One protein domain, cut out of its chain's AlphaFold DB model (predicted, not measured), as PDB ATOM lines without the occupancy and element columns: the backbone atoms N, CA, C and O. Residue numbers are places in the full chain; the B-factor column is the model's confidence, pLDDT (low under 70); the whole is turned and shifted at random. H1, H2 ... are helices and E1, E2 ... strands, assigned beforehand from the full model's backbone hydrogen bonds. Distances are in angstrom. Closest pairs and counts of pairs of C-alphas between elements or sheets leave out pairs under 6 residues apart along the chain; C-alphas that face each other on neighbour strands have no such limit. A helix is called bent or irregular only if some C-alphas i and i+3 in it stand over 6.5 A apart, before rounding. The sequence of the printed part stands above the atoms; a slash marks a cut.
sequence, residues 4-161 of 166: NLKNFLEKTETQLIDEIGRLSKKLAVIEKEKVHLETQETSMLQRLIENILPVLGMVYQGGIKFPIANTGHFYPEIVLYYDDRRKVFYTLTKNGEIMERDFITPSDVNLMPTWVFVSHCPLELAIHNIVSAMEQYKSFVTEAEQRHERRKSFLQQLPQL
ATOM      1  N   ASN A   4     -32.278  59.702 -23.666       72.62
ATOM      2  CA  ASN A   4     -31.511  59.091 -24.748       72.62
ATOM      3  C   ASN A   4     -32.386  58.675 -25.939       72.62
ATOM      4  O   ASN A   4     -31.963  58.813 -27.083       72.62
ATOM      5  N   LEU A   5     -33.608  58.196 -25.688       66.88
ATOM      6  CA  LEU A   5     -34.540  57.810 -26.747       66.88
ATOM      7  C   LEU A   5     -35.169  59.043 -27.416       66.88
ATOM      8  O   LEU A   5     -35.402  59.033 -28.619       66.88
ATOM      9  N   LYS A   6     -35.408  60.115 -26.651       72.50
ATOM     10  CA  LYS A   6     -35.930  61.394 -27.166       72.50
ATOM     11  C   LYS A   6     -34.912  62.068 -28.090       72.50
ATOM     12  O   LYS A   6     -35.228  62.342 -29.241       72.50
ATOM     13  N   ASN A   7     -33.666  62.178 -27.632       69.31
ATOM     14  CA  ASN A   7     -32.556  62.715 -28.421       69.31
ATOM     15  C   ASN A   7     -32.217  61.869 -29.652       69.31
ATOM     16  O   ASN A   7     -31.645  62.392 -30.598       69.31
ATOM     17  N   PHE A   8     -32.514  60.567 -29.650       65.06
ATOM     18  CA  PHE A   8     -32.316  59.706 -30.817       65.06
ATOM     19  C   PHE A   8     -33.390  59.927 -31.891       65.06
ATOM     20  O   PHE A   8     -33.068  59.973 -33.074       65.06
ATOM     21  N   LEU A   9     -34.650  60.108 -31.483       71.88
ATOM     22  CA  LEU A   9     -35.776  60.341 -32.394       71.88
ATOM     23  C   LEU A   9     -35.776  61.744 -33.023       71.88
ATOM     24  O   LEU A   9     -36.422  61.944 -34.045       71.88
ATOM     25  N   GLU A  10     -35.056  62.699 -32.431       82.69
ATOM     26  CA  GLU A  10     -34.888  64.062 -32.957       82.69
ATOM     27  C   GLU A  10     -33.698  64.201 -33.930       82.69
ATOM     28  O   GLU A  10     -33.486  65.274 -34.496       82.69
ATOM     29  N   LYS A  11     -32.919  63.130 -34.156       80.38
ATOM     30  CA  LYS A  11     -31.787  63.152 -35.095       80.38
ATOM     31  C   LYS A  11     -32.267  63.208 -36.537       80.38
ATOM     32  O   LYS A  11     -33.192  62.500 -36.931       80.38
ATOM     33  N   THR A  12     -31.583  64.002 -37.354       86.25
ATOM     34  CA  THR A  12     -31.793  63.970 -38.804       86.25
ATOM     35  C   THR A  12     -31.292  62.651 -39.392       86.25
ATOM     36  O   THR A  12     -30.405  62.000 -38.838       86.25
ATOM     37  N   GLU A  13     -31.818  62.268 -40.555       82.88
ATOM     38  CA  GLU A  13     -31.403  61.054 -41.274       82.88
ATOM     39  C   GLU A  13     -29.876  60.981 -41.461       82.88
ATOM     40  O   GLU A  13     -29.258  59.944 -41.236       82.88
ATOM     41  N   THR A  14     -29.235  62.115 -41.751       83.25
ATOM     42  CA  THR A  14     -27.776  62.227 -41.889       83.25
ATOM     43  C   THR A  14     -27.036  61.948 -40.577       83.25
ATOM     44  O   THR A  14     -26.021  61.256 -40.574       83.25
ATOM     45  N   GLN A  15     -27.556  62.431 -39.443       85.56
ATOM     46  CA  GLN A  15     -26.977  62.177 -38.118       85.56
ATOM     47  C   GLN A  15     -27.124  60.711 -37.697       85.56
ATOM     48  O   GLN A  15     -26.219  60.164 -37.065       85.56
ATOM     49  N   LEU A  16     -28.237  60.068 -38.066       84.31
ATOM     50  CA  LEU A  16     -28.451  58.637 -37.845       84.31
ATOM     51  C   LEU A  16     -27.488  57.794 -38.688       84.31
ATOM     52  O   LEU A  16     -26.877  56.869 -38.159       84.31
ATOM     53  N   ILE A  17     -27.290  58.137 -39.965       87.69
ATOM     54  CA  ILE A  17     -26.328  57.456 -40.848       87.69
ATOM     55  C   ILE A  17     -24.900  57.577 -40.299       87.69
ATOM     56  O   ILE A  17     -24.180  56.577 -40.234       87.69
ATOM     57  N   ASP A  18     -24.495  58.765 -39.847       89.38
ATOM     58  CA  ASP A  18     -23.176  58.978 -39.242       89.38
ATOM     59  C   ASP A  18     -22.991  58.173 -37.950       89.38
ATOM     60  O   ASP A  18     -21.918  57.614 -37.699       89.38
ATOM     61  N   GLU A  19     -24.025  58.100 -37.111       85.31
ATOM     62  CA  GLU A  19     -23.997  57.322 -35.875       85.31
ATOM     63  C   GLU A  19     -23.933  55.819 -36.150       85.31
ATOM     64  O   GLU A  19     -23.094  55.137 -35.559       85.31
ATOM     65  N   ILE A  20     -24.725  55.318 -37.104       87.94
ATOM     66  CA  ILE A  20     -24.645  53.937 -37.594       87.94
ATOM     67  C   ILE A  20     -23.233  53.657 -38.116       87.94
ATOM     68  O   ILE A  20     -22.615  52.675 -37.714       87.94
ATOM     69  N   GLY A  21     -22.664  54.549 -38.928       87.69
ATOM     70  CA  GLY A  21     -21.298  54.415 -39.434       87.69
ATOM     71  C   GLY A  21     -20.246  54.346 -38.320       87.69
ATOM     72  O   GLY A  21     -19.314  53.540 -38.394       87.69
ATOM     73  N   ARG A  22     -20.388  55.146 -37.253       92.69
ATOM     74  CA  ARG A  22     -19.509  55.077 -36.068       92.69
ATOM     75  C   ARG A  22     -19.695  53.776 -35.289       92.69
ATOM     76  O   ARG A  22     -18.697  53.196 -34.862       92.69
ATOM     77  N   LEU A  23     -20.933  53.328 -35.091       91.50
ATOM     78  CA  LEU A  23     -21.240  52.080 -34.393       91.50
ATOM     79  C   LEU A  23     -20.699  50.869 -35.157       91.50
ATOM     80  O   LEU A  23     -20.036  50.035 -34.549       91.50
ATOM     81  N   SER A  24     -20.860  50.827 -36.479       92.19
ATOM     82  CA  SER A  24     -20.296  49.772 -37.328       92.19
ATOM     83  C   SER A  24     -18.770  49.725 -37.253       92.19
ATOM     84  O   SER A  24     -18.190  48.649 -37.140       92.19
ATOM     85  N   LYS A  25     -18.093  50.884 -37.230       92.44
ATOM     86  CA  LYS A  25     -16.635  50.937 -37.017       92.44
ATOM     87  C   LYS A  25     -16.234  50.391 -35.646       92.44
ATOM     88  O   LYS A  25     -15.253  49.659 -35.557       92.44
ATOM     89  N   LYS A  26     -16.977  50.727 -34.584       93.50
ATOM     90  CA  LYS A  26     -16.729  50.186 -33.237       93.50
ATOM     91  C   LYS A  26     -16.946  48.675 -33.188       93.50
ATOM     92  O   LYS A  26     -16.118  47.980 -32.613       93.50
ATOM     93  N   LEU A  27     -18.011  48.179 -33.816       91.81
ATOM     94  CA  LEU A  27     -18.295  46.749 -33.899       91.81
ATOM     95  C   LEU A  27     -17.155  46.000 -34.598       91.81
ATOM     96  O   LEU A  27     -16.651  45.030 -34.047       91.81
ATOM     97  N   ALA A  28     -16.667  46.514 -35.730       91.69
ATOM     98  CA  ALA A  28     -15.542  45.914 -36.445       91.69
ATOM     99  C   ALA A  28     -14.253  45.850 -35.600       91.69
ATOM    100  O   ALA A  28     -13.486  44.893 -35.699       91.69
ATOM    101  N   VAL A  29     -14.001  46.855 -34.749       93.56
ATOM    102  CA  VAL A  29     -12.869  46.831 -33.803       93.56
ATOM    103  C   VAL A  29     -13.067  45.746 -32.744       93.56
ATOM    104  O   VAL A  29     -12.147  44.966 -32.513       93.56
ATOM    105  N   ILE A  30     -14.261  45.658 -32.150       88.69
ATOM    106  CA  ILE A  30     -14.599  44.641 -31.141       88.69
ATOM    107  C   ILE A  30     -14.460  43.230 -31.723       88.69
ATOM    108  O   ILE A  30     -13.877  42.355 -31.090       88.69
ATOM    109  N   GLU A  31     -14.957  43.003 -32.938       83.56
ATOM    110  CA  GLU A  31     -14.838  41.715 -33.625       83.56
ATOM    111  C   GLU A  31     -13.374  41.340 -33.872       83.56
ATOM    112  O   GLU A  31     -12.973  40.205 -33.615       83.56
ATOM    113  N   LYS A  32     -12.546  42.299 -34.300       87.69
ATOM    114  CA  LYS A  32     -11.109  42.076 -34.490       87.69
ATOM    115  C   LYS A  32     -10.400  41.733 -33.178       87.69
ATOM    116  O   LYS A  32      -9.537  40.857 -33.162       87.69
ATOM    117  N   GLU A  33     -10.737  42.426 -32.098       86.44
ATOM    118  CA  GLU A  33     -10.143  42.194 -30.781       86.44
ATOM    119  C   GLU A  33     -10.549  40.833 -30.211       86.44
ATOM    120  O   GLU A  33      -9.694  40.097 -29.724       86.44
ATOM    121  N   LYS A  34     -11.813  40.435 -30.392       80.88
ATOM    122  CA  LYS A  34     -12.290  39.089 -30.066       80.88
ATOM    123  C   LYS A  34     -11.463  38.009 -30.774       80.88
ATOM    124  O   LYS A  34     -10.941  37.120 -30.110       80.88
ATOM    125  N   VAL A  35     -11.292  38.111 -32.093       81.50
ATOM    126  CA  VAL A  35     -10.496  37.140 -32.873       81.50
ATOM    127  C   VAL A  35      -9.039  37.105 -32.401       81.50
ATOM    128  O   VAL A  35      -8.412  36.044 -32.348       81.50
ATOM    129  N   HIS A  36      -8.483  38.266 -32.041       84.25
ATOM    130  CA  HIS A  36      -7.126  38.345 -31.514       84.25
ATOM    131  C   HIS A  36      -6.979  37.603 -30.180       84.25
ATOM    132  O   HIS A  36      -6.042  36.819 -30.033       84.25
ATOM    133  N   LEU A  37      -7.909  37.810 -29.243       81.81
ATOM    134  CA  LEU A  37      -7.928  37.111 -27.954       81.81
ATOM    135  C   LEU A  37      -8.083  35.599 -28.141       81.81
ATOM    136  O   LEU A  37      -7.273  34.843 -27.613       81.81
ATOM    137  N   GLU A  38      -9.020  35.159 -28.985       79.75
ATOM    138  CA  GLU A  38      -9.209  33.735 -29.304       79.75
ATOM    139  C   GLU A  38      -7.912  33.097 -29.843       79.75
ATOM    140  O   GLU A  38      -7.546  31.980 -29.470       79.75
ATOM    141  N   THR A  39      -7.159  33.826 -30.675       80.12
ATOM    142  CA  THR A  39      -5.863  33.371 -31.211       80.12
ATOM    143  C   THR A  39      -4.795  33.256 -30.118       80.12
ATOM    144  O   THR A  39      -4.009  32.301 -30.105       80.12
ATOM    145  N   GLN A  40      -4.742  34.226 -29.201       82.00
ATOM    146  CA  GLN A  40      -3.798  34.211 -28.082       82.00
ATOM    147  C   GLN A  40      -4.066  33.026 -27.155       82.00
ATOM    148  O   GLN A  40      -3.142  32.271 -26.851       82.00
ATOM    149  N   GLU A  41      -5.320  32.829 -26.756       80.81
ATOM    150  CA  GLU A  41      -5.690  31.727 -25.875       80.81
ATOM    151  C   GLU A  41      -5.404  30.367 -26.525       80.81
ATOM    152  O   GLU A  41      -4.863  29.468 -25.878       80.81
ATOM    153  N   THR A  42      -5.675  30.235 -27.829       78.62
ATOM    154  CA  THR A  42      -5.366  29.019 -28.603       78.62
ATOM    155  C   THR A  42      -3.872  28.718 -28.566       78.62
ATOM    156  O   THR A  42      -3.457  27.592 -28.292       78.62
ATOM    157  N   SER A  43      -3.048  29.747 -28.773       80.88
ATOM    158  CA  SER A  43      -1.589  29.620 -28.737       80.88
ATOM    159  C   SER A  43      -1.076  29.225 -27.346       80.88
ATOM    160  O   SER A  43      -0.107  28.471 -27.230       80.88
ATOM    161  N   MET A  44      -1.706  29.723 -26.278       84.12
ATOM    162  CA  MET A  44      -1.360  29.357 -24.900       84.12
ATOM    163  C   MET A  44      -1.689  27.894 -24.603       84.12
ATOM    164  O   MET A  44      -0.839  27.181 -24.064       84.12
ATOM    165  N   LEU A  45      -2.884  27.438 -24.990       82.19
ATOM    166  CA  LEU A  45      -3.290  26.044 -24.821       82.19
ATOM    167  C   LEU A  45      -2.373  25.100 -25.600       82.19
ATOM    168  O   LEU A  45      -1.934  24.087 -25.058       82.19
ATOM    169  N   GLN A  46      -2.027  25.460 -26.837       80.38
ATOM    170  CA  GLN A  46      -1.114  24.677 -27.664       80.38
ATOM    171  C   GLN A  46       0.243  24.485 -26.990       80.38
ATOM    172  O   GLN A  46       0.692  23.352 -26.836       80.38
ATOM    173  N   ARG A  47       0.870  25.572 -26.527       84.81
ATOM    174  CA  ARG A  47       2.161  25.486 -25.827       84.81
ATOM    175  C   ARG A  47       2.077  24.607 -24.586       84.81
ATOM    176  O   ARG A  47       3.016  23.876 -24.288       84.81
ATOM    177  N   LEU A  48       0.966  24.670 -23.849       86.19
ATOM    178  CA  LEU A  48       0.760  23.803 -22.696       86.19
ATOM    179  C   LEU A  48       0.681  22.330 -23.113       86.19
ATOM    180  O   LEU A  48       1.384  21.515 -22.522       86.19
ATOM    181  N   ILE A  49      -0.124  22.000 -24.129       85.81
ATOM    182  CA  ILE A  49      -0.261  20.632 -24.650       85.81
ATOM    183  C   ILE A  49       1.099  20.101 -25.116       85.81
ATOM    184  O   ILE A  49       1.503  19.014 -24.710       85.81
ATOM    185  N   GLU A  50       1.840  20.885 -25.897       85.56
ATOM    186  CA  GLU A  50       3.175  20.522 -26.386       85.56
ATOM    187  C   GLU A  50       4.151  20.215 -25.243       85.56
ATOM    188  O   GLU A  50       4.906  19.244 -25.314       85.56
ATOM    189  N   ASN A  51       4.089  20.984 -24.153       86.50
ATOM    190  CA  ASN A  51       4.928  20.763 -22.977       86.50
ATOM    191  C   ASN A  51       4.562  19.486 -22.204       86.50
ATOM    192  O   ASN A  51       5.438  18.876 -21.590       86.50
ATOM    193  N   ILE A  52       3.290  19.074 -22.210       84.81
ATOM    194  CA  ILE A  52       2.824  17.895 -21.459       84.81
ATOM    195  C   ILE A  52       2.764  16.617 -22.300       84.81
ATOM    196  O   ILE A  52       2.672  15.534 -21.722       84.81
ATOM    197  N   LEU A  53       2.840  16.706 -23.632       85.81
ATOM    198  CA  LEU A  53       2.797  15.571 -24.566       85.81
ATOM    199  C   LEU A  53       3.678  14.377 -24.144       85.81
ATOM    200  O   LEU A  53       3.176  13.248 -24.127       85.81
ATOM    201  N   PRO A  54       4.952  14.574 -23.740       84.38
ATOM    202  CA  PRO A  54       5.797  13.466 -23.295       84.38
ATOM    203  C   PRO A  54       5.253  12.760 -22.050       84.38
ATOM    204  O   PRO A  54       5.379  11.542 -21.920       84.38
ATOM    205  N   VAL A  55       4.633  13.514 -21.138       81.62
ATOM    206  CA  VAL A  55       4.069  12.960 -19.905       81.62
ATOM    207  C   VAL A  55       2.750  12.256 -20.183       81.62
ATOM    208  O   VAL A  55       2.536  11.170 -19.652       81.62
ATOM    209  N   LEU A  56       1.911  12.796 -21.074       80.19
ATOM    210  CA  LEU A  56       0.667  12.147 -21.493       80.19
ATOM    211  C   LEU A  56       0.921  10.707 -21.930       80.19
ATOM    212  O   LEU A  56       0.259   9.800 -21.431       80.19
ATOM    213  N   GLY A  57       1.933  10.473 -22.771       79.00
ATOM    214  CA  GLY A  57       2.319   9.124 -23.192       79.00
ATOM    215  C   GLY A  57       2.538   8.151 -22.022       79.00
ATOM    216  O   GLY A  57       2.072   7.011 -22.076       79.00
ATOM    217  N   MET A  58       3.169   8.611 -20.938       79.69
ATOM    218  CA  MET A  58       3.377   7.814 -19.722       79.69
ATOM    219  C   MET A  58       2.077   7.594 -18.939       79.69
ATOM    220  O   MET A  58       1.865   6.507 -18.398       79.69
ATOM    221  N   VAL A  59       1.186   8.589 -18.902       79.50
ATOM    222  CA  VAL A  59      -0.119   8.467 -18.236       79.50
ATOM    223  C   VAL A  59      -0.981   7.391 -18.898       79.50
ATOM    224  O   VAL A  59      -1.525   6.528 -18.206       79.50
ATOM    225  N   TYR A  60      -1.033   7.376 -20.233       78.62
ATOM    226  CA  TYR A  60      -1.766   6.353 -20.986       78.62
ATOM    227  C   TYR A  60      -1.206   4.948 -20.769       78.62
ATOM    228  O   TYR A  60      -1.974   3.999 -20.616       78.62
ATOM    229  N   GLN A  61       0.120   4.798 -20.717       77.81
ATOM    230  CA  GLN A  61       0.756   3.514 -20.399       77.81
ATOM    231  C   GLN A  61       0.471   3.060 -18.962       77.81
ATOM    232  O   GLN A  61       0.352   1.864 -18.708       77.81
ATOM    233  N   GLY A  62       0.317   4.006 -18.032       73.12
ATOM    234  CA  GLY A  62      -0.061   3.739 -16.645       73.12
ATOM    235  C   GLY A  62      -1.503   3.253 -16.463       73.12
ATOM    236  O   GLY A  62      -1.848   2.805 -15.371       73.12
ATOM    237  N   GLY A  63      -2.349   3.323 -17.501       76.31
ATOM    238  CA  GLY A  63      -3.739   2.858 -17.453       76.31
ATOM    239  C   GLY A  63      -4.642   3.667 -16.514       76.31
ATOM    240  O   GLY A  63      -5.691   3.173 -16.095       76.31
ATOM    241  N   ILE A  64      -4.236   4.890 -16.161       80.94
ATOM    242  CA  ILE A  64      -5.014   5.772 -15.290       80.94
ATOM    243  C   ILE A  64      -6.234   6.281 -16.052       80.94
ATOM    244  O   ILE A  64      -6.140   6.662 -17.216       80.94
ATOM    245  N   LYS A  65      -7.385   6.291 -15.378       83.88
ATOM    246  CA  LYS A  65      -8.613   6.904 -15.885       83.88
ATOM    247  C   LYS A  65      -8.902   8.179 -15.107       83.88
ATOM    248  O   LYS A  65      -8.741   8.205 -13.889       83.88
ATOM    249  N   PHE A  66      -9.377   9.197 -15.803       82.31
ATOM    250  CA  PHE A  66      -9.677  10.508 -15.253       82.31
ATOM    251  C   PHE A  66     -11.157  10.622 -14.902       82.31
ATOM    252  O   PHE A  66     -12.000  10.172 -15.683       82.31
ATOM    253  N   PRO A  67     -11.497  11.211 -13.748       78.88
ATOM    254  CA  PRO A  67     -12.882  11.457 -13.392       78.88
ATOM    255  C   PRO A  67     -13.490  12.488 -14.340       78.88
ATOM    256  O   PRO A  67     -12.900  13.526 -14.633       78.88
ATOM    257  N   ILE A  68     -14.711  12.217 -14.779       77.44
ATOM    258  CA  ILE A  68     -15.534  13.187 -15.481       77.44
ATOM    259  C   ILE A  68     -16.297  13.987 -14.422       77.44
ATOM    260  O   ILE A  68     -17.114  13.433 -13.675       77.44
ATOM    261  N   ALA A  69     -16.049  15.297 -14.373       71.19
ATOM    262  CA  ALA A  69     -16.677  16.201 -13.415       71.19
ATOM    263  C   ALA A  69     -18.207  16.029 -13.387       71.19
ATOM    264  O   ALA A  69     -18.859  16.049 -14.427       71.19
ATOM    265  N   ASN A  70     -18.773  15.871 -12.187       70.75
ATOM    266  CA  ASN A  70     -20.219  15.803 -11.925       70.75
ATOM    267  C   ASN A  70     -20.996  14.654 -12.594       70.75
ATOM    268  O   ASN A  70     -22.222  14.669 -12.560       70.75
ATOM    269  N   THR A  71     -20.328  13.643 -13.157       73.25
ATOM    270  CA  THR A  71     -21.029  12.487 -13.754       73.25
ATOM    271  C   THR A  71     -20.785  11.177 -13.004       73.25
ATOM    272  O   THR A  71     -21.534  10.224 -13.179       73.25
ATOM    273  N   GLY A  72     -19.745  11.103 -12.164       75.94
ATOM    274  CA  GLY A  72     -19.348   9.863 -11.483       75.94
ATOM    275  C   GLY A  72     -18.696   8.822 -12.403       75.94
ATOM    276  O   GLY A  72     -18.321   7.744 -11.942       75.94
ATOM    277  N   HIS A  73     -18.531   9.136 -13.688       78.31
ATOM    278  CA  HIS A  73     -17.866   8.280 -14.662       78.31
ATOM    279  C   HIS A  73     -16.375   8.608 -14.774       78.31
ATOM    280  O   HIS A  73     -15.924   9.692 -14.403       78.31
ATOM    281  N   PHE A  74     -15.608   7.657 -15.308       80.81
ATOM    282  CA  PHE A  74     -14.178   7.804 -15.555       80.81
ATOM    283  C   PHE A  74     -13.860   7.525 -17.019       80.81
ATOM    284  O   PHE A  74     -14.430   6.608 -17.614       80.81
ATOM    285  N   TYR A  75     -12.904   8.267 -17.571       79.88
ATOM    286  CA  TYR A  75     -12.512   8.184 -18.972       79.88
ATOM    287  C   TYR A  75     -10.999   7.956 -19.120       79.88
ATOM    288  O   TYR A  75     -10.232   8.467 -18.310       79.88
ATOM    289  N   PRO A  76     -10.528   7.171 -20.107       77.88
ATOM    290  CA  PRO A  76      -9.095   6.907 -20.281       77.88
ATOM    291  C   PRO A  76      -8.297   8.111 -20.810       77.88
ATOM    292  O   PRO A  76      -7.074   8.097 -20.761       77.88
ATOM    293  N   GLU A  77      -8.968   9.135 -21.337       83.12
ATOM    294  CA  GLU A  77      -8.356  10.377 -21.825       83.12
ATOM    295  C   GLU A  77      -8.615  11.521 -20.839       83.12
ATOM    296  O   GLU A  77      -9.627  11.505 -20.131       83.12
ATOM    297  N   ILE A  78      -7.724  12.520 -20.797       86.25
ATOM    298  CA  ILE A  78      -7.940  13.703 -19.953       86.25
ATOM    299  C   ILE A  78      -9.165  14.436 -20.477       86.25
ATOM    300  O   ILE A  78      -9.197  14.848 -21.633       86.25
ATOM    301  N   VAL A  79     -10.154  14.634 -19.616       86.25
ATOM    302  CA  VAL A  79     -11.344  15.423 -19.933       86.25
ATOM    303  C   VAL A  79     -11.006  16.891 -19.715       86.25
ATOM    304  O   VAL A  79     -10.750  17.316 -18.592       86.25
ATOM    305  N   LEU A  80     -10.989  17.667 -20.794       85.62
ATOM    306  CA  LEU A  80     -10.717  19.101 -20.758       85.62
ATOM    307  C   LEU A  80     -11.956  19.877 -20.320       85.62
ATOM    308  O   LEU A  80     -11.873  20.739 -19.448       85.62
ATOM    309  N   TYR A  81     -13.107  19.545 -20.902       84.69
ATOM    310  CA  TYR A  81     -14.372  20.227 -20.656       84.69
ATOM    311  C   TYR A  81     -15.559  19.299 -20.919       84.69
ATOM    312  O   TYR A  81     -15.497  18.422 -21.780       84.69
ATOM    313  N   TYR A  82     -16.642  19.513 -20.176       81.75
ATOM    314  CA  TYR A  82     -17.937  18.889 -20.409       81.75
ATOM    315  C   TYR A  82     -18.955  19.966 -20.775       81.75
ATOM    316  O   TYR A  82     -19.257  20.835 -19.957       81.75
ATOM    317  N   ASP A  83     -19.499  19.888 -21.989       80.56
ATOM    318  CA  ASP A  83     -20.606  20.738 -22.409       80.56
ATOM    319  C   ASP A  83     -21.929  20.081 -22.003       80.56
ATOM    320  O   ASP A  83     -22.431  19.168 -22.662       80.56
ATOM    321  N   ASP A  84     -22.516  20.572 -20.912       78.19
ATOM    322  CA  ASP A  84     -23.776  20.055 -20.378       78.19
ATOM    323  C   ASP A  84     -24.978  20.284 -21.313       78.19
ATOM    324  O   ASP A  84     -25.945  19.520 -21.278       78.19
ATOM    325  N   ARG A  85     -24.927  21.304 -22.183       82.06
ATOM    326  CA  ARG A  85     -26.014  21.598 -23.132       82.06
ATOM    327  C   ARG A  85     -26.021  20.596 -24.271       82.06
ATOM    328  O   ARG A  85     -27.087  20.138 -24.676       82.06
ATOM    329  N   ARG A  86     -24.834  20.274 -24.785       78.62
ATOM    330  CA  ARG A  86     -24.647  19.324 -25.891       78.62
ATOM    331  C   ARG A  86     -24.508  17.878 -25.413       78.62
ATOM    332  O   ARG A  86     -24.657  16.972 -26.219       78.62
ATOM    333  N   LYS A  87     -24.268  17.670 -24.112       77.94
ATOM    334  CA  LYS A  87     -23.973  16.371 -23.485       77.94
ATOM    335  C   LYS A  87     -22.726  15.693 -24.071       77.94
ATOM    336  O   LYS A  87     -22.668  14.466 -24.127       77.94
ATOM    337  N   VAL A  88     -21.721  16.497 -24.434       79.69
ATOM    338  CA  VAL A  88     -20.456  16.037 -25.034       79.69
ATOM    339  C   VAL A  88     -19.252  16.395 -24.169       79.69
ATOM    340  O   VAL A  88     -19.256  17.397 -23.449       79.69
ATOM    341  N   PHE A  89     -18.202  15.588 -24.259       80.62
ATOM    342  CA  PHE A  89     -16.908  15.825 -23.628       80.62
ATOM    343  C   PHE A  89     -15.877  16.235 -24.665       80.62
ATOM    344  O   PHE A  89     -15.828  15.660 -25.746       80.62
ATOM    345  N   TYR A  90     -14.997  17.153 -24.290       83.19
ATOM    346  CA  TYR A  90     -13.761  17.405 -25.016       83.19
ATOM    347  C   TYR A  90     -12.621  16.727 -24.277       83.19
ATOM    348  O   TYR A  90     -12.377  17.031 -23.107       83.19
ATOM    349  N   THR A  91     -11.934  15.806 -24.940       84.12
ATOM    350  CA  THR A  91     -10.848  15.028 -24.352       84.12
ATOM    351  C   THR A  91      -9.536  15.284 -25.073       84.12
ATOM    352  O   THR A  91      -9.514  15.456 -26.286       84.12
ATOM    353  N   LEU A  92      -8.436  15.316 -24.326       85.62
ATOM    354  CA  LEU A  92      -7.087  15.388 -24.877       85.62
ATOM    355  C   LEU A  92      -6.555  13.973 -25.081       85.62
ATOM    356  O   LEU A  92      -6.554  13.203 -24.124       85.62
ATOM    357  N   THR A  93      -6.099  13.638 -26.287       81.75
ATOM    358  CA  THR A  93      -5.525  12.328 -26.627       81.75
ATOM    359  C   THR A  93      -4.037  12.244 -26.303       81.75
ATOM    360  O   THR A  93      -3.349  13.244 -26.099       81.75
ATOM    361  N   LYS A  94      -3.488  11.025 -26.380       78.88
ATOM    362  CA  LYS A  94      -2.043  10.763 -26.272       78.88
ATOM    363  C   LYS A  94      -1.190  11.466 -27.333       78.88
ATOM    364  O   LYS A  94       0.008  11.616 -27.129       78.88
ATOM    365  N   ASN A  95      -1.794  11.852 -28.457       81.19
ATOM    366  CA  ASN A  95      -1.114  12.547 -29.549       81.19
ATOM    367  C   ASN A  95      -1.245  14.073 -29.422       81.19
ATOM    368  O   ASN A  95      -0.765  14.796 -30.289       81.19
ATOM    369  N   GLY A  96      -1.902  14.563 -28.364       79.31
ATOM    370  CA  GLY A  96      -2.192  15.982 -28.188       79.31
ATOM    371  C   GLY A  96      -3.357  16.454 -29.045       79.31
ATOM    372  O   GLY A  96      -3.418  17.635 -29.365       79.31
ATOM    373  N   GLU A  97      -4.254  15.547 -29.443       81.19
ATOM    374  CA  GLU A  97      -5.456  15.891 -30.200       81.19
ATOM    375  C   GLU A  97      -6.627  16.177 -29.263       81.19
ATOM    376  O   GLU A  97      -6.722  15.551 -28.211       81.19
ATOM    377  N   ILE A  98      -7.523  17.099 -29.623       80.75
ATOM    378  CA  ILE A  98      -8.758  17.332 -28.864       80.75
ATOM    379  C   ILE A  98      -9.900  16.641 -29.596       80.75
ATOM    380  O   ILE A  98     -10.186  16.951 -30.749       80.75
ATOM    381  N   MET A  99     -10.554  15.703 -28.920       79.62
ATOM    382  CA  MET A  99     -11.669  14.935 -29.462       79.62
ATOM    383  C   MET A  99     -12.965  15.309 -28.759       79.62
ATOM    384  O   MET A  99     -13.007  15.392 -27.535       79.62
ATOM    385  N   GLU A 100     -14.033  15.482 -29.532       80.88
ATOM    386  CA  GLU A 100     -15.393  15.524 -28.999       80.88
ATOM    387  C   GLU A 100     -15.899  14.081 -28.815       80.88
ATOM    388  O   GLU A 100     -15.708  13.232 -29.690       80.88
ATOM    389  N   ARG A 101     -16.492  13.776 -27.658       76.12
ATOM    390  CA  ARG A 101     -16.970  12.441 -27.278       76.12
ATOM    391  C   ARG A 101     -18.384  12.524 -26.712       76.12
ATOM    392  O   ARG A 101     -18.622  13.268 -25.762       76.12
ATOM    393  N   ASP A 102     -19.280  11.691 -27.221       74.00
ATOM    394  CA  ASP A 102     -20.629  11.546 -26.673       74.00
ATOM    395  C   ASP A 102     -20.664  10.563 -25.498       74.00
ATOM    396  O   ASP A 102     -19.878   9.618 -25.406       74.00
ATOM    397  N   PHE A 103     -21.632  10.759 -24.602       63.22
ATOM    398  CA  PHE A 103     -21.843   9.916 -23.419       63.22
ATOM    399  C   PHE A 103     -22.245   8.467 -23.760       63.22
ATOM    400  O   PHE A 103     -22.023   7.556 -22.963       63.22
ATOM    401  N   ILE A 104     -22.886   8.258 -24.917       57.06
ATOM    402  CA  ILE A 104     -23.636   7.032 -25.248       57.06
ATOM    403  C   ILE A 104     -22.867   6.130 -26.223       57.06
ATOM    404  O   ILE A 104     -22.947   4.905 -26.119       57.06
ATOM    405  N   THR A 105     -22.087   6.710 -27.136       52.03
ATOM    406  CA  THR A 105     -21.414   5.978 -28.214       52.03
ATOM    407  C   THR A 105     -19.938   6.372 -28.261       52.03
ATOM    408  O   THR A 105     -19.601   7.438 -28.770       52.03
ATOM    409  N   PRO A 106     -19.014   5.505 -27.803       50.06
ATOM    410  CA  PRO A 106     -17.570   5.744 -27.922       50.06
ATOM    411  C   PRO A 106     -17.059   5.834 -29.377       50.06
ATOM    412  O   PRO A 106     -15.868   6.075 -29.590       50.06
ATOM    413  N   SER A 107     -17.934   5.583 -30.357       46.31
ATOM    414  CA  SER A 107     -17.595   5.213 -31.733       46.31
ATOM    415  C   SER A 107     -17.795   6.324 -32.767       46.31
ATOM    416  O   SER A 107     -17.148   6.269 -33.810       46.31
ATOM    417  N   ASP A 108     -18.634   7.328 -32.497       46.59
ATOM    418  CA  ASP A 108     -18.935   8.388 -33.468       46.59
ATOM    419  C   ASP A 108     -18.078   9.612 -33.168       46.59
ATOM    420  O   ASP A 108     -18.466  10.571 -32.509       46.59
ATOM    421  N   VAL A 109     -16.826   9.508 -33.597       52.34
ATOM    422  CA  VAL A 109     -15.806  10.518 -33.374       52.34
ATOM    423  C   VAL A 109     -15.780  11.478 -34.557       52.34
ATOM    424  O   VAL A 109     -15.357  11.106 -35.652       52.34
ATOM    425  N   ASN A 110     -16.097  12.746 -34.310       53.06
ATOM    426  CA  ASN A 110     -15.603  13.819 -35.164       53.06
ATOM    427  C   ASN A 110     -14.192  14.194 -34.699       53.06
ATOM    428  O   ASN A 110     -14.010  14.883 -33.695       53.06
ATOM    429  N   LEU A 111     -13.183  13.710 -35.429       52.88
ATOM    430  CA  LEU A 111     -11.804  14.175 -35.291       52.88
ATOM    431  C   LEU A 111     -11.766  15.622 -35.784       52.88
ATOM    432  O   LEU A 111     -11.629  15.876 -36.980       52.88
ATOM    433  N   MET A 112     -11.931  16.578 -34.873       53.00
ATOM    434  CA  MET A 112     -11.658  17.970 -35.198       53.00
ATOM    435  C   MET A 112     -10.156  18.214 -35.040       53.00
ATOM    436  O   MET A 112      -9.618  17.974 -33.960       53.00
ATOM    437  N   PRO A 113      -9.447  18.680 -36.082       49.22
ATOM    438  CA  PRO A 113      -8.053  19.061 -35.933       49.22
ATOM    439  C   PRO A 113      -7.918  20.169 -34.878       49.22
ATOM    440  O   PRO A 113      -8.598  21.195 -34.903       49.22
ATOM    441  N   THR A 114      -7.011  19.913 -33.944       52.38
ATOM    442  CA  THR A 114      -6.971  20.368 -32.545       52.38
ATOM    443  C   THR A 114      -6.796  21.866 -32.293       52.38
ATOM    444  O   THR A 114      -6.890  22.328 -31.162       52.38
ATOM    445  N   TRP A 115      -6.534  22.656 -33.323       51.97
ATOM    446  CA  TRP A 115      -5.950  23.989 -33.144       51.97
ATOM    447  C   TRP A 115      -6.947  25.131 -33.327       51.97
ATOM    448  O   TRP A 115      -6.549  26.286 -33.312       51.97
ATOM    449  N   VAL A 116      -8.230  24.826 -33.535       49.25
ATOM    450  CA  VAL A 116      -9.257  25.839 -33.854       49.25
ATOM    451  C   VAL A 116     -10.133  26.196 -32.645       49.25
ATOM    452  O   VAL A 116     -10.955  27.102 -32.733       49.25
ATOM    453  N   PHE A 117      -9.973  25.534 -31.494       52.72
ATOM    454  CA  PHE A 117     -10.983  25.616 -30.440       52.72
ATOM    455  C   PHE A 117     -10.498  26.151 -29.099       52.72
ATOM    456  O   PHE A 117     -10.147  25.399 -28.195       52.72
ATOM    457  N   VAL A 118     -10.643  27.469 -28.941       51.84
ATOM    458  CA  VAL A 118     -10.840  28.090 -27.623       51.84
ATOM    459  C   VAL A 118     -12.245  28.674 -27.442       51.84
ATOM    460  O   VAL A 118     -12.718  28.814 -26.320       51.84
ATOM    461  N   SER A 119     -13.026  28.862 -28.512       53.06
ATOM    462  CA  SER A 119     -14.368  29.451 -28.359       53.06
ATOM    463  C   SER A 119     -15.410  28.532 -27.693       53.06
ATOM    464  O   SER A 119     -16.487  29.004 -27.334       53.06
ATOM    465  N   HIS A 120     -15.139  27.227 -27.532       58.94
ATOM    466  CA  HIS A 120     -16.063  26.262 -26.894       58.94
ATOM    467  C   HIS A 120     -15.519  25.634 -25.607       58.94
ATOM    468  O   HIS A 120     -16.282  25.013 -24.873       58.94
ATOM    469  N   CYS A 121     -14.228  25.800 -25.314       63.81
ATOM    470  CA  CYS A 121     -13.588  25.236 -24.133       63.81
ATOM    471  C   CYS A 121     -12.961  26.382 -23.330       63.81
ATOM    472  O   CYS A 121     -11.972  26.954 -23.792       63.81
ATOM    473  N   PRO A 122     -13.512  26.751 -22.158       77.19
ATOM    474  CA  PRO A 122     -12.930  27.801 -21.330       77.19
ATOM    475  C   PRO A 122     -11.480  27.447 -20.968       77.19
ATOM    476  O   PRO A 122     -11.246  26.448 -20.284       77.19
ATOM    477  N   LEU A 123     -10.515  28.258 -21.420       79.12
ATOM    478  CA  LEU A 123      -9.081  27.972 -21.282       79.12
ATOM    479  C   LEU A 123      -8.693  27.657 -19.833       79.12
ATOM    480  O   LEU A 123      -8.016  26.665 -19.572       79.12
ATOM    481  N   GLU A 124      -9.156  28.472 -18.886       82.31
ATOM    482  CA  GLU A 124      -8.870  28.299 -17.458       82.31
ATOM    483  C   GLU A 124      -9.299  26.921 -16.942       82.31
ATOM    484  O   GLU A 124      -8.556  26.264 -16.212       82.31
ATOM    485  N   LEU A 125     -10.473  26.448 -17.369       83.44
ATOM    486  CA  LEU A 125     -11.000  25.151 -16.966       83.44
ATOM    487  C   LEU A 125     -10.195  24.004 -17.587       83.44
ATOM    488  O   LEU A 125      -9.872  23.039 -16.896       83.44
ATOM    489  N   ALA A 126      -9.831  24.128 -18.867       83.19
ATOM    490  CA  ALA A 126      -8.996  23.143 -19.547       83.19
ATOM    491  C   ALA A 126      -7.631  23.002 -18.858       83.19
ATOM    492  O   ALA A 126      -7.201  21.887 -18.561       83.19
ATOM    493  N   ILE A 127      -6.978  24.129 -18.547       85.62
ATOM    494  CA  ILE A 127      -5.694  24.159 -17.834       85.62
ATOM    495  C   ILE A 127      -5.837  23.506 -16.458       85.62
ATOM    496  O   ILE A 127      -5.043  22.633 -16.111       85.62
ATOM    497  N   HIS A 128      -6.857  23.892 -15.688       87.19
ATOM    498  CA  HIS A 128      -7.111  23.318 -14.369       87.19
ATOM    499  C   HIS A 128      -7.262  21.791 -14.430       87.19
ATOM    500  O   HIS A 128      -6.636  21.068 -13.653       87.19
ATOM    501  N   ASN A 129      -8.051  21.288 -15.379       85.75
ATOM    502  CA  ASN A 129      -8.306  19.856 -15.509       85.75
ATOM    503  C   ASN A 129      -7.066  19.082 -15.968       85.75
ATOM    504  O   ASN A 129      -6.815  17.988 -15.461       85.75
ATOM    505  N   ILE A 130      -6.247  19.665 -16.850       86.44
ATOM    506  CA  ILE A 130      -4.934  19.119 -17.215       86.44
ATOM    507  C   ILE A 130      -4.035  19.005 -15.978       86.44
ATOM    508  O   ILE A 130      -3.450  17.952 -15.735       86.44
ATOM    509  N   VAL A 131      -3.926  20.068 -15.178       88.19
ATOM    510  CA  VAL A 131      -3.072  20.069 -13.979       88.19
ATOM    511  C   VAL A 131      -3.560  19.033 -12.965       88.19
ATOM    512  O   VAL A 131      -2.764  18.221 -12.493       88.19
ATOM    513  N   SER A 132      -4.866  18.978 -12.698       88.88
ATOM    514  CA  SER A 132      -5.448  17.997 -11.774       88.88
ATOM    515  C   SER A 132      -5.201  16.553 -12.230       88.88
ATOM    516  O   SER A 132      -4.817  15.695 -11.433       88.88
ATOM    517  N   ALA A 133      -5.351  16.280 -13.527       86.00
ATOM    518  CA  ALA A 133      -5.046  14.985 -14.127       86.00
ATOM    519  C   ALA A 133      -3.576  14.573 -13.914       86.00
ATOM    520  O   ALA A 133      -3.281  13.424 -13.570       86.00
ATOM    521  N   MET A 134      -2.652  15.518 -14.070       85.81
ATOM    522  CA  MET A 134      -1.220  15.296 -13.862       85.81
ATOM    523  C   MET A 134      -0.874  15.010 -12.396       85.81
ATOM    524  O   MET A 134      -0.048  14.141 -12.103       85.81
ATOM    525  N   GLU A 135      -1.523  15.698 -11.461       88.06
ATOM    526  CA  GLU A 135      -1.362  15.451 -10.025       88.06
ATOM    527  C   GLU A 135      -1.870  14.063  -9.620       88.06
ATOM    528  O   GLU A 135      -1.192  13.350  -8.873       88.06
ATOM    529  N   GLN A 136      -3.011  13.633 -10.167       85.12
ATOM    530  CA  GLN A 136      -3.539  12.281  -9.951       85.12
ATOM    531  C   GLN A 136      -2.562  11.209 -10.444       85.12
ATOM    532  O   GLN A 136      -2.303  10.238  -9.727       85.12
ATOM    533  N   TYR A 137      -1.958  11.404 -11.623       85.50
ATOM    534  CA  TYR A 137      -0.922  10.497 -12.120       85.50
ATOM    535  C   TYR A 137       0.281  10.425 -11.179       85.50
ATOM    536  O   TYR A 137       0.739   9.333 -10.834       85.50
ATOM    537  N   LYS A 138       0.762  11.574 -10.699       86.12
ATOM    538  CA  LYS A 138       1.882  11.625  -9.754       86.12
ATOM    539  C   LYS A 138       1.580  10.864  -8.457       86.12
ATOM    540  O   LYS A 138       2.448  10.132  -7.974       86.12
ATOM    541  N   SER A 139       0.368  11.000  -7.909       87.94
ATOM    542  CA  SER A 139      -0.048  10.243  -6.716       87.94
ATOM    543  C   SER A 139      -0.054   8.744  -6.989       87.94
ATOM    544  O   SER A 139       0.550   7.977  -6.241       87.94
ATOM    545  N   PHE A 140      -0.648   8.327  -8.110       85.81
ATOM    546  CA  PHE A 140      -0.706   6.923  -8.506       85.81
ATOM    547  C   PHE A 140       0.685   6.284  -8.617       85.81
ATOM    548  O   PHE A 140       0.899   5.193  -8.082       85.81
ATOM    549  N   VAL A 141       1.636   6.959  -9.275       85.38
ATOM    550  CA  VAL A 141       3.021   6.474  -9.397       85.38
ATOM    551  C   VAL A 141       3.661   6.345  -8.018       85.38
ATOM    552  O   VAL A 141       4.184   5.284  -7.683       85.38
ATOM    553  N   THR A 142       3.538   7.380  -7.185       88.25
ATOM    554  CA  THR A 142       4.090   7.386  -5.820       88.25
ATOM    555  C   THR A 142       3.544   6.222  -4.987       88.25
ATOM    556  O   THR A 142       4.288   5.509  -4.313       88.25
ATOM    557  N   GLU A 143       2.236   5.978  -5.046       88.38
ATOM    558  CA  GLU A 143       1.585   4.872  -4.341       88.38
ATOM    559  C   GLU A 143       1.997   3.500  -4.891       88.38
ATOM    560  O   GLU A 143       2.131   2.532  -4.137       88.38
ATOM    561  N   ALA A 144       2.184   3.379  -6.207       84.38
ATOM    562  CA  ALA A 144       2.672   2.157  -6.835       84.38
ATOM    563  C   ALA A 144       4.111   1.838  -6.397       84.38
ATOM    564  O   ALA A 144       4.386   0.704  -6.000       84.38
ATOM    565  N   GLU A 145       4.994   2.836  -6.380       87.19
ATOM    566  CA  GLU A 145       6.372   2.707  -5.900       87.19
ATOM    567  C   GLU A 145       6.419   2.320  -4.420       87.19
ATOM    568  O   GLU A 145       7.093   1.359  -4.050       87.19
ATOM    569  N   GLN A 146       5.630   2.980  -3.567       91.62
ATOM    570  CA  GLN A 146       5.547   2.628  -2.148       91.62
ATOM    571  C   GLN A 146       5.046   1.196  -1.933       91.62
ATOM    572  O   GLN A 146       5.575   0.474  -1.084       91.62
ATOM    573  N   ARG A 147       4.033   0.754  -2.690       87.38
ATOM    574  CA  ARG A 147       3.553  -0.637  -2.638       87.38
ATOM    575  C   ARG A 147       4.637  -1.619  -3.073       87.38
ATOM    576  O   ARG A 147       4.785  -2.668  -2.444       87.38
ATOM    577  N   HIS A 148       5.399  -1.284  -4.111       85.56
ATOM    578  CA  HIS A 148       6.511  -2.103  -4.592       85.56
ATOM    579  C   HIS A 148       7.624  -2.231  -3.551       85.56
ATOM    580  O   HIS A 148       8.057  -3.345  -3.258       85.56
ATOM    581  N   GLU A 149       8.031  -1.128  -2.925       88.94
ATOM    582  CA  GLU A 149       9.045  -1.146  -1.866       88.94
ATOM    583  C   GLU A 149       8.574  -1.938  -0.641       88.94
ATOM    584  O   GLU A 149       9.291  -2.818  -0.168       88.94
ATOM    585  N   ARG A 150       7.318  -1.757  -0.202       86.38
ATOM    586  CA  ARG A 150       6.732  -2.590   0.866       86.38
ATOM    587  C   ARG A 150       6.774  -4.079   0.514       86.38
ATOM    588  O   ARG A 150       7.119  -4.900   1.364       86.38
ATOM    589  N   ARG A 151       6.460  -4.438  -0.738       82.88
ATOM    590  CA  ARG A 151       6.518  -5.828  -1.218       82.88
ATOM    591  C   ARG A 151       7.945  -6.374  -1.210       82.88
ATOM    592  O   ARG A 151       8.143  -7.512  -0.788       82.88
ATOM    593  N   LYS A 152       8.938  -5.589  -1.638       85.56
ATOM    594  CA  LYS A 152      10.353  -5.984  -1.571       85.56
ATOM    595  C   LYS A 152      10.802  -6.223  -0.132       85.56
ATOM    596  O   LYS A 152      11.372  -7.277   0.142       85.56
ATOM    597  N   SER A 153      10.518  -5.293   0.782       85.56
ATOM    598  CA  SER A 153      10.874  -5.434   2.200       85.56
ATOM    599  C   SER A 153      10.219  -6.666   2.829       85.56
ATOM    600  O   SER A 153      10.882  -7.427   3.530       85.56
ATOM    601  N   PHE A 154       8.949  -6.930   2.510       81.88
ATOM    602  CA  PHE A 154       8.242  -8.134   2.953       81.88
ATOM    603  C   PHE A 154       8.914  -9.429   2.457       81.88
ATOM    604  O   PHE A 154       9.154 -10.346   3.240       81.88
ATOM    605  N   LEU A 155       9.292  -9.498   1.175       75.69
ATOM    606  CA  LEU A 155       9.976 -10.666   0.597       75.69
ATOM    607  C   LEU A 155      11.396 -10.882   1.148       75.69
ATOM    608  O   LEU A 155      11.896 -12.008   1.138       75.69
ATOM    609  N   GLN A 156      12.064  -9.830   1.629       76.06
ATOM    610  CA  GLN A 156      13.347  -9.961   2.329       76.06
ATOM    611  C   GLN A 156      13.178 -10.590   3.718       76.06
ATOM    612  O   GLN A 156      14.021 -11.388   4.124       76.06
ATOM    613  N   GLN A 157      12.085 -10.275   4.417       77.06
ATOM    614  CA  GLN A 157      11.773 -10.808   5.749       77.06
ATOM    615  C   GLN A 157      11.219 -12.243   5.710       77.06
ATOM    616  O   GLN A 157      11.303 -12.961   6.704       77.06
ATOM    617  N   LEU A 158      10.694 -12.688   4.562       70.19
ATOM    618  CA  LEU A 158      10.171 -14.042   4.346       70.19
ATOM    619  C   LEU A 158      10.834 -14.701   3.121       70.19
ATOM    620  O   LEU A 158      10.199 -14.868   2.076       70.19
ATOM    621  N   PRO A 159      12.110 -15.121   3.230       62.34
ATOM    622  CA  PRO A 159      12.899 -15.620   2.097       62.34
ATOM    623  C   PRO A 159      12.332 -16.888   1.441       62.34
ATOM    624  O   PRO A 159      12.635 -17.168   0.286       62.34
ATOM    625  N   GLN A 160      11.476 -17.619   2.150       67.25
ATOM    626  CA  GLN A 160      10.814 -18.848   1.704       67.25
ATOM    627  C   GLN A 160       9.645 -18.606   0.730       67.25
ATOM    628  O   GLN A 160       9.139 -19.548   0.133       67.25
ATOM    629  N   LEU A 161       9.259 -17.341   0.514       61.72
ATOM    630  CA  LEU A 161       8.306 -16.920  -0.521       61.72
ATOM    631  C   LEU A 161       8.995 -16.383  -1.791       61.72
ATOM    632  O   LEU A 161       8.316 -15.901  -2.701       61.72
TER     633      LEU A 161
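Overview. This is residues 4 to 161 of the 166 residues of an uncharacterized protein of Heliorestis convoluta (UniProt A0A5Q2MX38). A small three-stranded sheet, E1 E2 E3, sits at the overlap of two long helical pieces, H2a and H3, which run the same way, shifted far along each other, and make the long axis of a rod. H3 begins beside the edge strand E1 and sticks out at one end with residues 142 to 157; H2a reaches toward the other end, where the short H1 lies, and beyond its bend H2b turns toward H3. The printed part has 158 residues, with named elements in the order H1 H2 E1 E2 E3 H3; the class is mostly helix, and the sheet is antiparallel. The whole is extended, with a radius of gyration of the C-alphas of 25.3 A and spans of 102 by 31 by 29 A.

Along the chain. The sheet has E1, residues 78 to 83, E2, residues 88 to 92, and E3, residues 98 to 102. H3, residues 123 to 157, is 51.7 A long, from C-alpha 123 at (-9.081, 27.972, -21.282) to C-alpha 157 at (11.773, -10.808, 5.749). H2, residues 13 to 61, was assigned as one helix by its hydrogen bonds but is bent: C-alphas 51 and 54 are 7.4 A apart. Its arm H2a, residues 13 to 51, is 57.3 A long and begins at C-alpha 13, (-31.403, 61.054, -41.274); H2b, residues 54 to 61, is 11.5 A long. H1 is residues 4 to 9.

Arrangement. E1, E2 and E3 form a meander, each strand the antiparallel neighbour of the one before, in two hairpins. N 80 and O 90 are within hydrogen-bond range at 2.8 A, as are N 91 and O 99 at 2.8 A. H3 is on the sheet, but with a height over the sheet of 1.6 A it stands at the sheet's level; its closest C-alphas to E1 are those of Ala 126 and Leu 80, 4.6 A apart. H2a and H3 only just touch, with 3 pairs of C-alphas within 8 A, the closest Glu 41 and Leu 123 at 6.8 A; they run the same way at a shallow tilt of 12 degrees. H2a and H2b stand at a steep tilt of 66 degrees. H2b and H3 are close but not clearly touching, their closest C-alphas being Val 59 and Tyr 137, 6.5 A apart. H1 touches no helix. Each O i to N i+4 pair is within hydrogen-bond range in H1, H2a and H3, and 3 of 4 are in H2b.

Size, cuts and confidence. The C-alphas farthest apart, Thr 12 and Gln 160, are 101.6 A apart. The printed part has no cut. The links H2 to E1 and E3 to H3 are long, with 16 and 20 residues. Residues 20 to 34 of H2 and residues 142 to 161 stand free. The mean pLDDT of the printed part is 78.6; it is under 70 at residues 5, 7 to 8, 103 to 121 and 159 to 161.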